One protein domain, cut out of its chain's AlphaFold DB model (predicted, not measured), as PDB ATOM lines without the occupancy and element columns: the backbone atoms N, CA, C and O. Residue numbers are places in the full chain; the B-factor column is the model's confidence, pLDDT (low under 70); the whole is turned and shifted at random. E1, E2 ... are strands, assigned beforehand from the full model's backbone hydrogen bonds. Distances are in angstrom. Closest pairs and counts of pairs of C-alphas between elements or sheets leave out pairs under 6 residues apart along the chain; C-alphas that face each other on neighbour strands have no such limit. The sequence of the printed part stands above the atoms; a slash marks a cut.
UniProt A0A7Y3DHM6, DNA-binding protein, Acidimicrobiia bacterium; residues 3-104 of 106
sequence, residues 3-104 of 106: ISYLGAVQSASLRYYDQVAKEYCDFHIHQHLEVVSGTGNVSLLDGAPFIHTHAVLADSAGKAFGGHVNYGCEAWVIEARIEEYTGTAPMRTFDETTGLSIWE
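Overview. This is residues 3 to 104 of the 106 residues of the protein "DNA-binding protein" of Acidimicrobiia bacterium (UniProt A0A7Y3DHM6). Look first for a flat, strongly twisted sheet that folds back on itself at the sharp bend of E1. E1's residues 3 to 9 run between E6 and E3, its residues 12 to 18 turn away beside E2, and E1, E3, E4 and E5 pair round in a ring; the small hairpin of E7 and E8 sits at one end, by the end of E3. The printed part has 102 residues with no named helix and eight named strands, E1 to E8 along the chain, in one branched sheet that is antiparallel but for the parallel pair E3 and E7; the class is all strand. The whole is only just compact, close to loose, with a radius of gyration of the C-alphas of 14.8 A and spans of 41 by 36 by 18 A.

Along the chain. Find C-alpha 3 at (24.807, 169.358, 96.064); here begins E1, residues 3 to 18, 24.8 A long, which bends by 129 degrees at residue 7. E2 is residues 23 to 29, 20.1 A. E3, residues 33 to 45, covers 30.1 A and bends by 76 degrees at residue 36. From C-alpha 48 at (31.433, 158.018, 85.106), E4 runs 32.0 A to residue 58. E5 is residues 64 to 69. E6, residues 74 to 83, spans 23.8 A and bends by 81 degrees at residue 77. E7 is residues 91 to 95, and E8, residues 100 to 103, ends at C-alpha 103, (23.579, 168.216, 80.078).

Arrangement. Start at E1, whose pairing is staggered. E3 and E2 lie on one side of it: look for N 5 and O 38 at 3.0 A, and, in the hairpin with E2, N 14 and O 27 at 3.0 A. On the other side lie E6, with N 8 and O 77 at 2.8 A, and E5, with N 15 and O 68 at 2.9 A. E3, E4 and E5 form a meander, each strand the antiparallel neighbour of the one before. The hairpin E3 and E4 shows N 41 and O 52 at 2.9 A; the hairpin E4 and E5 shows N 57 and O 65 at 2.8 A. Farther out, E7 is parallel to E3, with N 92 and O 44 at 2.8 A, and forms a hairpin with E8, with N 93 and O 102 at 2.9 A. E2, E6 and E8 are edge strands. E1 and E7 are apart, as are E2 and E4, for instance.

Size, cuts and confidence. The two C-alphas farthest apart, those of Ala 61 and Gly 87, stand 44.0 A from each other. The printed part has no cut. The link from E6 to E7, 7 residues, is short; the other links are tight. Mean pLDDT of the printed part is 97.1, and no printed residue is under 70.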
ATOM      1  N   ILE A   3      23.912 169.145  94.923       98.31
ATOM      2  CA  ILE A   3      24.807 169.358  96.064       98.31
ATOM      3  C   ILE A   3      24.678 170.814  96.517       98.31
ATOM      4  O   ILE A   3      24.741 171.741  95.709       98.31
ATOM      5  N   SER A   4      24.552 171.014  97.824       98.69
ATOM      6  CA  SER A   4      24.779 172.306  98.482       98.69
ATOM      7  C   SER A   4      25.716 172.110  99.667       98.69
ATOM      8  O   SER A   4      25.679 171.058 100.304       98.69
ATOM      9  N   TYR A   5      26.592 173.074  99.930       98.75
ATOM     10  CA  TYR A   5      27.598 172.940 100.980       98.75
ATOM     11  C   TYR A   5      28.087 174.287 101.507       98.75
ATOM     12  O   TYR A   5      27.972 175.315 100.838       98.75
ATOM     13  N   LEU A   6      28.641 174.254 102.716       98.81
ATOM     14  CA  LEU A   6      29.316 175.362 103.392       98.81
ATOM     15  C   LEU A   6      30.475 174.820 104.235       98.81
ATOM     16  O   LEU A   6      30.602 173.606 104.404       98.81
ATOM     17  N   GLY A   7      31.326 175.695 104.760       98.62
ATOM     18  CA  GLY A   7      32.449 175.302 105.612       98.62
ATOM     19  C   GLY A   7      33.640 176.228 105.431       98.62
ATOM     20  O   GLY A   7      33.451 177.410 105.195       98.62
ATOM     21  N   ALA A   8      34.860 175.697 105.484       98.69
ATOM     22  CA  ALA A   8      36.087 176.470 105.340       98.69
ATOM     23  C   ALA A   8      37.162 175.715 104.548       98.69
ATOM     24  O   ALA A   8      37.239 174.482 104.571       98.69
ATOM     25  N   VAL A   9      38.027 176.470 103.875       98.69
ATOM     26  CA  VAL A   9      39.202 175.978 103.143       98.69
ATOM     27  C   VAL A   9      40.471 176.665 103.647       98.69
ATOM     28  O   VAL A   9      40.440 177.826 104.054       98.69
ATOM     29  N   GLN A  10      41.597 175.956 103.606       98.50
ATOM     30  CA  GLN A  10      42.926 176.501 103.906       98.50
ATOM     31  C   GLN A  10      43.532 177.221 102.693       98.50
ATOM     32  O   GLN A  10      44.306 178.164 102.849       98.50
ATOM     33  N   SER A  11      43.162 176.788 101.488       98.38
ATOM     34  CA  SER A  11      43.481 177.443 100.222       98.38
ATOM     35  C   SER A  11      42.445 177.081  99.156       98.38
ATOM     36  O   SER A  11      41.778 176.046  99.248       98.38
ATOM     37  N   ALA A  12      42.293 177.937  98.144       98.31
ATOM     38  CA  ALA A  12      41.325 177.739  97.070       98.31
ATOM     39  C   ALA A  12      41.981 177.747  95.686       98.31
ATOM     40  O   ALA A  12      42.813 178.603  95.385       98.31
ATOM     41  N   SER A  13      41.537 176.821  94.840       98.38
ATOM     42  CA  SER A  13      41.784 176.765  93.401       98.38
ATOM     43  C   SER A  13      40.441 176.929  92.695       98.38
ATOM     44  O   SER A  13      39.535 176.105  92.842       98.38
ATOM     45  N   LEU A  14      40.278 178.032  91.975       98.44
ATOM     46  CA  LEU A  14      39.049 178.370  91.266       98.44
ATOM     47  C   LEU A  14      39.359 178.613  89.793       98.44
ATOM     48  O   LEU A  14      40.501 178.864  89.414       98.44
ATOM     49  N   ARG A  15      38.324 178.565  88.959       98.12
ATOM     50  CA  ARG A  15      38.443 178.891  87.538       98.12
ATOM     51  C   ARG A  15      37.259 179.680  87.018       98.12
ATOM     52  O   ARG A  15      36.148 179.591  87.550       98.12
ATOM     53  N   TYR A  16      37.506 180.435  85.958       98.00
ATOM     54  CA  TYR A  16      36.472 181.016  85.111       98.00
ATOM     55  C   TYR A  16      36.672 180.534  83.675       98.00
ATOM     56  O   TYR A  16      37.775 180.155  83.292       98.00
ATOM     57  N   TYR A  17      35.595 180.504  82.896       98.25
ATOM     58  CA  TYR A  17      35.643 180.094  81.497       98.25
ATOM     59  C   TYR A  17      35.649 181.334  80.603       98.25
ATOM     60  O   TYR A  17      34.704 182.127  80.652       98.25
ATOM     61  N   ASP A  18      36.704 181.518  79.812       97.94
ATOM     62  CA  ASP A  18      36.744 182.532  78.764       97.94
ATOM     63  C   ASP A  18      35.874 182.055  77.598       97.94
ATOM     64  O   ASP A  18      36.175 181.070  76.930       97.94
ATOM     65  N   GLN A  19      34.768 182.755  77.359       97.56
ATOM     66  CA  GLN A  19      33.769 182.364  76.362       97.56
ATOM     67  C   GLN A  19      34.203 182.662  74.919       97.56
ATOM     68  O   GLN A  19      33.624 182.107  73.988       97.56
ATOM     69  N   VAL A  20      35.193 183.540  74.720       96.75
ATOM     70  CA  VAL A  20      35.740 183.867  73.397       96.75
ATOM     71  C   VAL A  20      36.828 182.867  73.036       96.75
ATOM     72  O   VAL A  20      36.794 182.293  71.949       96.75
ATOM     73  N   ALA A  21      37.770 182.641  73.954       97.38
ATOM     74  CA  ALA A  21      38.842 181.668  73.770       97.38
ATOM     75  C   ALA A  21      38.355 180.216  73.914       97.38
ATOM     76  O   ALA A  21      39.000 179.312  73.395       97.38
ATOM     77  N   LYS A  22      37.208 179.998  74.573       97.38
ATOM     78  CA  LYS A  22      36.660 178.680  74.931       97.38
ATOM     79  C   LYS A  22      37.599 177.856  75.816       97.38
ATOM     80  O   LYS A  22      37.693 176.634  75.695       97.38
ATOM     81  N   GLU A  23      38.261 178.526  76.753       97.31
ATOM     82  CA  GLU A  23      39.268 177.933  77.634       97.31
ATOM     83  C   GLU A  23      39.005 178.279  79.102       97.31
ATOM     84  O   GLU A  23      38.483 179.344  79.436       97.31
ATOM     85  N   TYR A  24      39.384 177.373  80.004       97.31
ATOM     86  CA  TYR A  24      39.361 177.651  81.438       97.31
ATOM     87  C   TYR A  24      40.624 178.391  81.871       97.31
ATOM     88  O   TYR A  24      41.742 177.985  81.563       97.31
ATOM     89  N   CYS A  25      40.435 179.450  82.651       97.69
ATOM     90  CA  CYS A  25      41.495 180.204  83.300       97.69
ATOM     91  C   CYS A  25      41.451 179.964  84.810       97.69
ATOM     92  O   CYS A  25      40.512 180.381  85.498       97.69
ATOM     93  N   ASP A  26      42.489 179.304  85.315       97.25
ATOM     94  CA  ASP A  26      42.633 178.959  86.726       97.25
ATOM     95  C   ASP A  26      43.288 180.105  87.515       97.25
ATOM     96  O   ASP A  26      44.165 180.819  87.023       97.25
ATOM     97  N   PHE A  27      42.893 180.261  88.776       97.94
ATOM     98  CA  PHE A  27      43.520 181.176  89.724       97.94
ATOM     99  C   PHE A  27      43.485 180.602  91.142       97.94
ATOM    100  O   PHE A  27      42.596 179.834  91.510       97.94
ATOM    101  N   HIS A  28      44.475 180.990  91.943       98.19
ATOM    102  CA  HIS A  28      44.706 180.428  93.270       98.19
ATOM    103  C   HIS A  28      44.652 181.511  94.341       98.19
ATOM    104  O   HIS A  28      45.123 182.632  94.140       98.19
ATOM    105  N   ILE A  29      44.100 181.156  95.499       98.25
ATOM    106  CA  ILE A  29      44.047 182.010  96.681       98.25
ATOM    107  C   ILE A  29      44.670 181.233  97.842       98.25
ATOM    108  O   ILE A  29      44.092 180.279  98.360       98.25
ATOM    109  N   HIS A  30      45.871 181.644  98.242       97.69
ATOM    110  CA  HIS A  30      46.667 180.985  99.278       97.69
ATOM    111  C   HIS A  30      46.398 181.582 100.665       97.69
ATOM    112  O   HIS A  30      47.296 182.131 101.301       97.69
ATOM    113  N   GLN A  31      45.143 181.521 101.110       97.81
ATOM    114  CA  GLN A  31      44.745 181.954 102.450       97.81
ATOM    115  C   GLN A  31      43.501 181.200 102.925       97.81
ATOM    116  O   GLN A  31      42.749 180.663 102.111       97.81
ATOM    117  N   HIS A  32      43.260 181.228 104.237       98.31
ATOM    118  CA  HIS A  32      42.053 180.659 104.829       98.31
ATOM    119  C   HIS A  32      40.813 181.444 104.387       98.31
ATOM    120  O   HIS A  32      40.803 182.677 104.445       98.31
ATOM    121  N   LEU A  33      39.774 180.726 103.967       98.81
ATOM    122  CA  LEU A  33      38.515 181.304 103.504       98.81
ATOM    123  C   LEU A  33      37.333 180.498 104.039       98.81
ATOM    124  O   LEU A  33      37.369 179.267 104.056       98.81
ATOM    125  N   GLU A  34      36.260 181.194 104.393       98.81
ATOM    126  CA  GLU A  34      34.958 180.572 104.630       98.81
ATOM    127  C   GLU A  34      34.289 180.280 103.282       98.81
ATOM    128  O   GLU A  34      34.175 181.160 102.430       98.81
ATOM    129  N   VAL A  35      33.807 179.057 103.085       98.75
ATOM    130  CA  VAL A  35      32.877 178.687 102.016       98.75
ATOM    131  C   VAL A  35      31.483 179.133 102.440       98.75
ATOM    132  O   VAL A  35      30.740 178.396 103.087       98.75
ATOM    133  N   VAL A  36      31.120 180.360 102.073       98.50
ATOM    134  CA  VAL A  36      29.837 180.958 102.473       98.50
ATOM    135  C   VAL A  36      28.652 180.388 101.694       98.50
ATOM    136  O   VAL A  36      27.525 180.408 102.182       98.50
ATOM    137  N   SER A  37      28.887 179.878 100.481       98.56
ATOM    138  CA  SER A  37      27.880 179.149  99.709       98.56
ATOM    139  C   SER A  37      28.531 178.330  98.602       98.56
ATOM    140  O   SER A  37      29.197 178.881  97.728       98.56
ATOM    141  N   GLY A  38      28.322 177.018  98.625       98.69
ATOM    142  CA  GLY A  38      28.667 176.098  97.553       98.69
ATOM    143  C   GLY A  38      27.422 175.441  96.973       98.69
ATOM    144  O   GLY A  38      26.527 175.023  97.712       98.69
ATOM    145  N   THR A  39      27.354 175.324  95.649       98.81
ATOM    146  CA  THR A  39      26.254 174.638  94.969       98.81
ATOM    147  C   THR A  39      26.726 173.934  93.711       98.81
ATOM    148  O   THR A  39      27.672 174.363  93.054       98.81
ATOM    149  N   GLY A  40      26.069 172.835  93.365       98.31
ATOM    150  CA  GLY A  40      26.390 172.104  92.160       98.31
ATOM    151  C   GLY A  40      25.564 170.848  91.978       98.31
ATOM    152  O   GLY A  40      24.519 170.660  92.596       98.31
ATOM    153  N   ASN A  41      26.056 169.970  91.115       98.25
ATOM    154  CA  ASN A  41      25.395 168.722  90.772       98.25
ATOM    155  C   ASN A  41      26.387 167.577  90.569       98.25
ATOM    156  O   ASN A  41      27.567 167.782  90.284       98.25
ATOM    157  N   VAL A  42      25.849 166.365  90.682       97.50
ATOM    158  CA  VAL A  42      26.471 165.120  90.228       97.50
ATOM    159  C   VAL A  42      25.662 164.595  89.050       97.50
ATOM    160  O   VAL A  42      24.441 164.430  89.161       97.50
ATOM    161  N   SER A  43      26.356 164.336  87.946       97.19
ATOM    162  CA  SER A  43      25.830 163.837  86.666       97.19
ATOM    163  C   SER A  43      26.790 162.795  86.086       97.19
ATOM    164  O   SER A  43      27.763 162.452  86.752       97.19
ATOM    165  N   LEU A  44      26.528 162.276  84.887       97.12
ATOM    166  CA  LEU A  44      27.448 161.371  84.198       97.12
ATOM    167  C   LEU A  44      28.214 162.099  83.092       97.12
ATOM    168  O   LEU A  44      27.630 162.897  82.368       97.12
ATOM    169  N   LEU A  45      29.499 161.792  82.938       96.75
ATOM    170  CA  LEU A  45      30.322 162.120  81.772       96.75
ATOM    171  C   LEU A  45      31.079 160.846  81.391       96.75
ATOM    172  O   LEU A  45      31.702 160.236  82.259       96.75
ATOM    173  N   ASP A  46      30.960 160.402  80.140       94.69
ATOM    174  CA  ASP A  46      31.544 159.139  79.653       94.69
ATOM    175  C   ASP A  46      31.214 157.920  80.542       94.69
ATOM    176  O   ASP A  46      32.033 157.033  80.781       94.69
ATOM    177  N   GLY A  47      29.989 157.891  81.082       94.19
ATOM    178  CA  GLY A  47      29.501 156.831  81.972       94.19
ATOM    179  C   GLY A  47      30.022 156.888  83.414       94.19
ATOM    180  O   GLY A  47      29.597 156.074  84.233       94.19
ATOM    181  N   ALA A  48      30.891 157.842  83.759       96.75
ATOM    182  CA  ALA A  48      31.433 158.018  85.106       96.75
ATOM    183  C   ALA A  48      30.782 159.205  85.846       96.75
ATOM    184  O   ALA A  48      30.386 160.185  85.208       96.75
ATOM    185  N   PRO A  49      30.684 159.170  87.192       96.19
ATOM    186  CA  PRO A  49      30.220 160.313  87.971       96.19
ATOM    187  C   PRO A  49      31.088 161.556  87.749       96.19
ATOM    188  O   PRO A  49      32.304 161.525  87.924       96.19
ATOM    189  N   PHE A  50      30.438 162.669  87.431       97.19
ATOM    190  CA  PHE A  50      31.044 163.974  87.223       97.19
ATOM    191  C   PHE A  50      30.410 164.998  88.161       97.19
ATOM    192  O   PHE A  50      29.190 165.204  88.149       97.19
ATOM    193  N   ILE A  51      31.255 165.646  88.961       96.88
ATOM    194  CA  ILE A  51      30.862 166.677  89.918       96.88
ATOM    195  C   ILE A  51      31.131 168.041  89.292       96.88
ATOM    196  O   ILE A  51      32.247 168.329  88.875       96.88
ATOM    197  N   HIS A  52      30.110 168.889  89.263       97.94
ATOM    198  CA  HIS A  52      30.232 170.280  88.851       97.94
ATOM    199  C   HIS A  52      29.734 171.169  89.980       97.94
ATOM    200  O   HIS A  52      28.532 171.185  90.244       97.94
ATOM    201  N   THR A  53      30.632 171.916  90.625       98.19
ATOM    202  CA  THR A  53      30.266 172.861  91.682       98.19
ATOM    203  C   THR A  53      30.867 174.243  91.463       98.19
ATOM    204  O   THR A  53      31.963 174.411  90.926       98.19
ATOM    205  N   HIS A  54      30.122 175.250  91.894       98.81
ATOM    206  CA  HIS A  54      30.574 176.623  92.050       98.81
ATOM    207  C   HIS A  54      30.524 176.981  93.534       98.81
ATOM    208  O   HIS A  54      29.696 176.453  94.281       98.81
ATOM    209  N   ALA A  55      31.394 177.891  93.956       98.62
ATOM    210  CA  ALA A  55      31.403 178.375  95.328       98.62
ATOM    211  C   ALA A  55      31.667 179.876  95.404       98.62
ATOM    212  O   ALA A  55      32.370 180.443  94.566       98.62
ATOM    213  N   VAL A  56      31.120 180.487  96.451       98.75
ATOM    214  CA  VAL A  56      31.516 181.794  96.965       98.75
ATOM    215  C   VAL A  56      32.308 181.564  98.247       98.75
ATOM    216  O   VAL A  56      31.869 180.843  99.146       98.75
ATOM    217  N   LEU A  57      33.478 182.187  98.309       98.75
ATOM    218  CA  LEU A  57      34.431 182.132  99.405       98.75
ATOM    219  C   LEU A  57      34.607 183.535  99.983       98.75
ATOM    220  O   LEU A  57      34.648 184.491  99.214       98.75
ATOM    221  N   ALA A  58      34.745 183.676 101.296       98.75
ATOM    222  CA  ALA A  58      34.946 184.967 101.947       98.75
ATOM    223  C   ALA A  58      36.201 184.968 102.823       98.75
ATOM    224  O   ALA A  58      36.464 184.007 103.546       98.75
ATOM    225  N   ASP A  59      36.970 186.054 102.756       98.62
ATOM    226  CA  ASP A  59      38.085 186.286 103.674       98.62
ATOM    227  C   ASP A  59      37.640 186.945 104.988       98.62
ATOM    228  O   ASP A  59      36.468 187.263 105.194       98.62
ATOM    229  N   SER A  60      38.593 187.171 105.894       97.94
ATOM    230  CA  SER A  60      38.336 187.772 107.209       97.94
ATOM    231  C   SER A  60      37.848 189.225 107.159       97.94
ATOM    232  O   SER A  60      37.326 189.718 108.159       97.94
ATOM    233  N   ALA A  61      37.988 189.911 106.020       98.12
ATOM    234  CA  ALA A  61      37.438 191.244 105.790       98.12
ATOM    235  C   ALA A  61      36.044 191.198 105.133       98.12
ATOM    236  O   ALA A  61      35.452 192.247 104.873       98.12
ATOM    237  N   GLY A  62      35.518 190.001 104.852       96.69
ATOM    238  CA  GLY A  62      34.253 189.798 104.152       96.69
ATOM    239  C   GLY A  62      34.347 190.001 102.640       96.69
ATOM    240  O   GLY A  62      33.314 190.059 101.970       96.69
ATOM    241  N   LYS A  63      35.556 190.113 102.070       98.38
ATOM    242  CA  LYS A  63      35.719 190.172 100.617       98.38
ATOM    243  C   LYS A  63      35.402 188.802 100.032       98.38
ATOM    244  O   LYS A  63      35.992 187.796 100.421       98.38
ATOM    245  N   ALA A  64      34.482 188.796  99.072       98.31
ATOM    246  CA  ALA A  64      34.042 187.590  98.399       98.31
ATOM    247  C   ALA A  64      34.869 187.295  97.140       98.31
ATOM    248  O   ALA A  64      35.183 188.187  96.348       98.31
ATOM    249  N   PHE A  65      35.152 186.017  96.937       98.12
ATOM    250  CA  PHE A  65      35.741 185.431  95.742       98.12
ATOM    251  C   PHE A  65      34.790 184.348  95.248       98.12
ATOM    252  O   PHE A  65      34.211 183.630  96.058       98.12
ATOM    253  N   GLY A  66      34.605 184.214  93.941       98.00
ATOM    254  CA  GLY A  66      33.673 183.228  93.405       98.00
ATOM    255  C   GLY A  66      34.137 182.661  92.080       98.00
ATOM    256  O   GLY A  66      34.845 183.326  91.326       98.00
ATOM    257  N   GLY A  67      33.740 181.424  91.808       98.06
ATOM    258  CA  GLY A  67      34.079 180.753  90.563       98.06
ATOM    259  C   GLY A  67      33.659 179.293  90.544       98.06
ATOM    260  O   GLY A  67      33.031 178.789  91.480       98.06
ATOM    261  N   HIS A  68      34.036 178.623  89.463       98.56
ATOM    262  CA  HIS A  68      33.955 177.176  89.355       98.56
ATOM    263  C   HIS A  68      35.042 176.554  90.233       98.56
ATOM    264  O   HIS A  68      36.205 176.964  90.163       98.56
ATOM    265  N   VAL A  69      34.670 175.590  91.075       98.19
ATOM    266  CA  VAL A  69      35.615 174.937  91.986       98.19
ATOM    267  C   VAL A  69      36.499 173.989  91.196       98.19
ATOM    268  O   VAL A  69      36.009 173.120  90.481       98.19
ATOM    269  N   ASN A  70      37.807 174.157  91.332       95.88
ATOM    270  CA  ASN A  70      38.791 173.332  90.657       95.88
ATOM    271  C   ASN A  70      39.457 172.353  91.635       95.88
ATOM    272  O   ASN A  70      39.392 172.501  92.858       95.88
ATOM    273  N   TYR A  71      40.138 171.351  91.086       93.25
ATOM    274  CA  TYR A  71      41.077 170.545  91.844       93.25
ATOM    275  C   TYR A  71      42.165 171.432  92.475       93.25
ATOM    276  O   TYR A  71      42.629 172.400  91.868       93.25
ATOM    277  N   GLY A  72      42.573 171.093  93.699       93.88
ATOM    278  CA  GLY A  72      43.593 171.830  94.454       93.88
ATOM    279  C   GLY A  72      43.058 172.743  95.561       93.88
ATOM    280  O   GLY A  72      43.863 173.350  96.257       93.88
ATOM    281  N   CYS A  73      41.739 172.832  95.771       97.06
ATOM    282  CA  CYS A  73      41.200 173.380  97.021       97.06
ATOM    283  C   CYS A  73      41.547 172.462  98.202       97.06
ATOM    284  O   CYS A  73      41.246 171.268  98.167       97.06
ATOM    285  N   GLU A  74      42.108 173.026  99.269       98.12
ATOM    286  CA  GLU A  74      42.395 172.304 100.509       98.12
ATOM    287  C   GLU A  74      41.281 172.580 101.520       98.12
ATOM    288  O   GLU A  74      41.208 173.655 102.114       98.12
ATOM    289  N   ALA A  75      40.365 171.628 101.679       97.62
ATOM    290  CA  ALA A  75      39.269 171.751 102.630       97.62
ATOM    291  C   ALA A  75      39.771 171.638 104.074       97.62
ATOM    292  O   ALA A  75      40.491 170.703 104.412       97.62
ATOM    293  N   TRP A  76      39.324 172.554 104.936       98.25
ATOM    294  CA  TRP A  76      39.453 172.405 106.384       98.25
ATOM    295  C   TRP A  76      38.264 171.617 106.944       98.25
ATOM    296  O   TRP A  76      38.427 170.594 107.603       98.25
ATOM    297  N   VAL A  77      37.052 172.072 106.631       98.50
ATOM    298  CA  VAL A  77      35.796 171.394 106.966       98.50
ATOM    299  C   VAL A  77      34.755 171.746 105.918       98.50
ATOM    300  O   VAL A  77      34.691 172.891 105.486       98.50
ATOM    301  N   ILE A  78      33.943 170.777 105.505       98.44
ATOM    302  CA  ILE A  78      32.812 171.000 104.605       98.44
ATOM    303  C   ILE A  78      31.619 170.217 105.137       98.44
ATOM    304  O   ILE A  78      31.696 169.003 105.325       98.44
ATOM    305  N   GLU A  79      30.507 170.911 105.341       98.75
ATOM    306  CA  GLU A  79      29.204 170.314 105.598       98.75
ATOM    307  C   GLU A  79      28.404 170.350 104.297       98.75
ATOM    308  O   GLU A  79      28.152 171.419 103.739       98.75
ATOM    309  N   ALA A  80      28.034 169.175 103.788       98.31
ATOM    310  CA  ALA A  80      27.358 169.042 102.504       98.31
ATOM    311  C   ALA A  80      26.008 168.339 102.651       98.31
ATOM    312  O   ALA A  80      25.890 167.300 103.304       98.31
ATOM    313  N   ARG A  81      24.999 168.876 101.964       98.50
ATOM    314  CA  ARG A  81      23.729 168.206 101.692       98.50
ATOM    315  C   ARG A  81      23.729 167.734 100.246       98.50
ATOM    316  O   ARG A  81      23.926 168.533  99.329       98.50
ATOM    317  N   ILE A  82      23.465 166.444 100.058       98.12
ATOM    318  CA  ILE A  82      23.353 165.813  98.745       98.12
ATOM    319  C   ILE A  82      21.934 165.275  98.591       98.12
ATOM    320  O   ILE A  82      21.465 164.494  99.416       98.12
ATOM    321  N   GLU A  83      21.257 165.710  97.536       97.56
ATOM    322  CA  GLU A  83      19.910 165.273  97.179       97.56
ATOM    323  C   GLU A  83      19.987 164.435  95.907       97.56
ATOM    324  O   GLU A  83      20.254 164.942  94.815       97.56
ATOM    325  N   GLU A  84      19.808 163.126  96.045       96.06
ATOM    326  CA  GLU A  84      19.793 162.223  94.902       96.06
ATOM    327  C   GLU A  84      18.533 162.437  94.051       96.06
ATOM    328  O   GLU A  84      17.437 162.647  94.569       96.06
ATOM    329  N   TYR A  85      18.700 162.383  92.729       91.38
ATOM    330  CA  TYR A  85      17.576 162.374  91.799       91.38
ATOM    331  C   TYR A  85      17.227 160.928  91.469       91.38
ATOM    332  O   TYR A  85      18.124 160.122  91.237       91.38
ATOM    333  N   THR A  86      15.938 160.615  91.411       92.00
ATOM    334  CA  THR A  86      15.461 159.324  90.914       92.00
ATOM    335  C   THR A  86      15.297 159.365  89.392       92.00
ATOM    336  O   THR A  86      15.043 160.422  88.816       92.00
ATOM    337  N   GLY A  87      15.428 158.210  88.732       91.19
ATOM    338  CA  GLY A  87      15.285 158.080  87.277       91.19
ATOM    339  C   GLY A  87      16.617 158.084  86.525       91.19
ATOM    340  O   GLY A  87      17.655 157.719  87.076       91.19
ATOM    341  N   THR A  88      16.572 158.443  85.242       90.62
ATOM    342  CA  THR A  88      17.759 158.490  84.379       90.62
ATOM    343  C   THR A  88      18.684 159.618  84.824       90.62
ATOM    344  O   THR A  88      18.264 160.768  84.941       90.62
ATOM    345  N   ALA A  89      19.955 159.297  85.074       92.38
ATOM    346  CA  ALA A  89      20.940 160.308  85.428       92.38
ATOM    347  C   ALA A  89      21.199 161.243  84.229       92.38
ATOM    348  O   ALA A  89      21.414 160.738  83.126       92.38
ATOM    349  N   PRO A  90      21.249 162.576  84.428       94.06
ATOM    350  CA  PRO A  90      21.641 163.500  83.370       94.06
ATOM    351  C   PRO A  90      23.025 163.145  82.825       94.06
ATOM    352  O   PRO A  90      23.973 162.970  83.603       94.06
ATOM    353  N   MET A  91      23.135 163.056  81.503       95.62
ATOM    354  CA  MET A  91      24.382 162.763  80.807       95.62
ATOM    355  C   MET A  91      24.951 164.040  80.208       95.62
ATOM    356  O   MET A  91      24.223 164.858  79.647       95.62
ATOM    357  N   ARG A  92      26.258 164.229  80.375       97.19
ATOM    358  CA  ARG A  92      26.982 165.339  79.782       97.19
ATOM    359  C   ARG A  92      27.461 164.966  78.389       97.19
ATOM    360  O   ARG A  92      28.155 163.965  78.235       97.19
ATOM    361  N   THR A  93      27.148 165.810  77.417       96.25
ATOM    362  CA  THR A  93      27.638 165.730  76.041       96.25
ATOM    363  C   THR A  93      28.414 166.999  75.708       96.25
ATOM    364  O   THR A  93      28.200 168.056  76.308       96.25
ATOM    365  N   PHE A  94      29.395 166.882  74.812       96.06
ATOM    366  CA  PHE A  94      30.152 168.044  74.361       96.06
ATOM    367  C   PHE A  94      29.277 168.904  73.451       96.06
ATOM    368  O   PHE A  94      28.768 168.421  72.441       96.06
ATOM    369  N   ASP A  95      29.119 170.173  73.809       95.88
ATOM    370  CA  ASP A  95      28.449 171.161  72.980       95.88
ATOM    371  C   ASP A  95      29.488 172.020  72.251       95.88
ATOM    372  O   ASP A  95      30.202 172.819  72.857       95.88
ATOM    373  N   GLU A  96      29.539 171.883  70.926       95.81
ATOM    374  CA  GLU A  96      30.448 172.625  70.039       95.81
ATOM    375  C   GLU A  96      30.257 174.147  70.145       95.81
ATOM    376  O   GLU A  96      31.201 174.932  69.980       95.81
ATOM    377  N   THR A  97      29.032 174.590  70.448       95.25
ATOM    378  CA  THR A  97      28.695 176.015  70.543       95.25
ATOM    379  C   THR A  97      29.427 176.667  71.705       95.25
ATOM    380  O   THR A  97      30.068 177.703  71.522       95.25
ATOM    381  N   THR A  98      29.378 176.045  72.880       95.94
ATOM    382  CA  THR A  98      29.984 176.555  74.111       95.94
ATOM    383  C   THR A  98      31.406 176.059  74.329       95.94
ATOM    384  O   THR A  98      32.157 176.753  74.997       95.94
ATOM    385  N   GLY A  99      31.800 174.920  73.750       96.94
ATOM    386  CA  GLY A  99      33.065 174.248  74.060       96.94
ATOM    387  C   GLY A  99      33.055 173.532  75.415       96.94
ATOM    388  O   GLY A  99      34.115 173.292  75.994       96.94
ATOM    389  N   LEU A 100      31.871 173.220  75.953       97.19
ATOM    390  CA  LEU A 100      31.687 172.654  77.289       97.19
ATOM    391  C   LEU A 100      30.931 171.325  77.252       97.19
ATOM    392  O   LEU A 100      30.087 171.086  76.393       97.19
ATOM    393  N   SER A 101      31.181 170.480  78.254       96.94
ATOM    394  CA  SER A 101      30.356 169.302  78.526       96.94
ATOM    395  C   SER A 101      29.127 169.703  79.346       96.94
ATOM    396  O   SER A 101      29.211 169.878  80.569       96.94
ATOM    397  N   ILE A 102      27.978 169.850  78.693       96.50
ATOM    398  CA  ILE A 102      26.704 170.272  79.302       96.50
ATOM    399  C   ILE A 102      25.713 169.112  79.338       96.50
ATOM    400  O   ILE A 102      25.934 168.102  78.683       96.50
ATOM    401  N   TRP A 103      24.646 169.218  80.133       95.38
ATOM    402  CA  TRP A 103      23.579 168.216  80.078       95.38
ATOM    403  C   TRP A 103      22.914 168.241  78.707       95.38
ATOM    404  O   TRP A 103      22.591 169.318  78.207       95.38
ATOM    405  N   GLU A 104      22.699 167.061  78.139       85.12
ATOM    406  CA  GLU A 104      21.828 166.908  76.981       85.12
ATOM    407  C   GLU A 104      20.418 167.384  77.366       85.12
ATOM    408  O   GLU A 104      19.882 166.992  78.407       85.12
TER     409      GLU A 104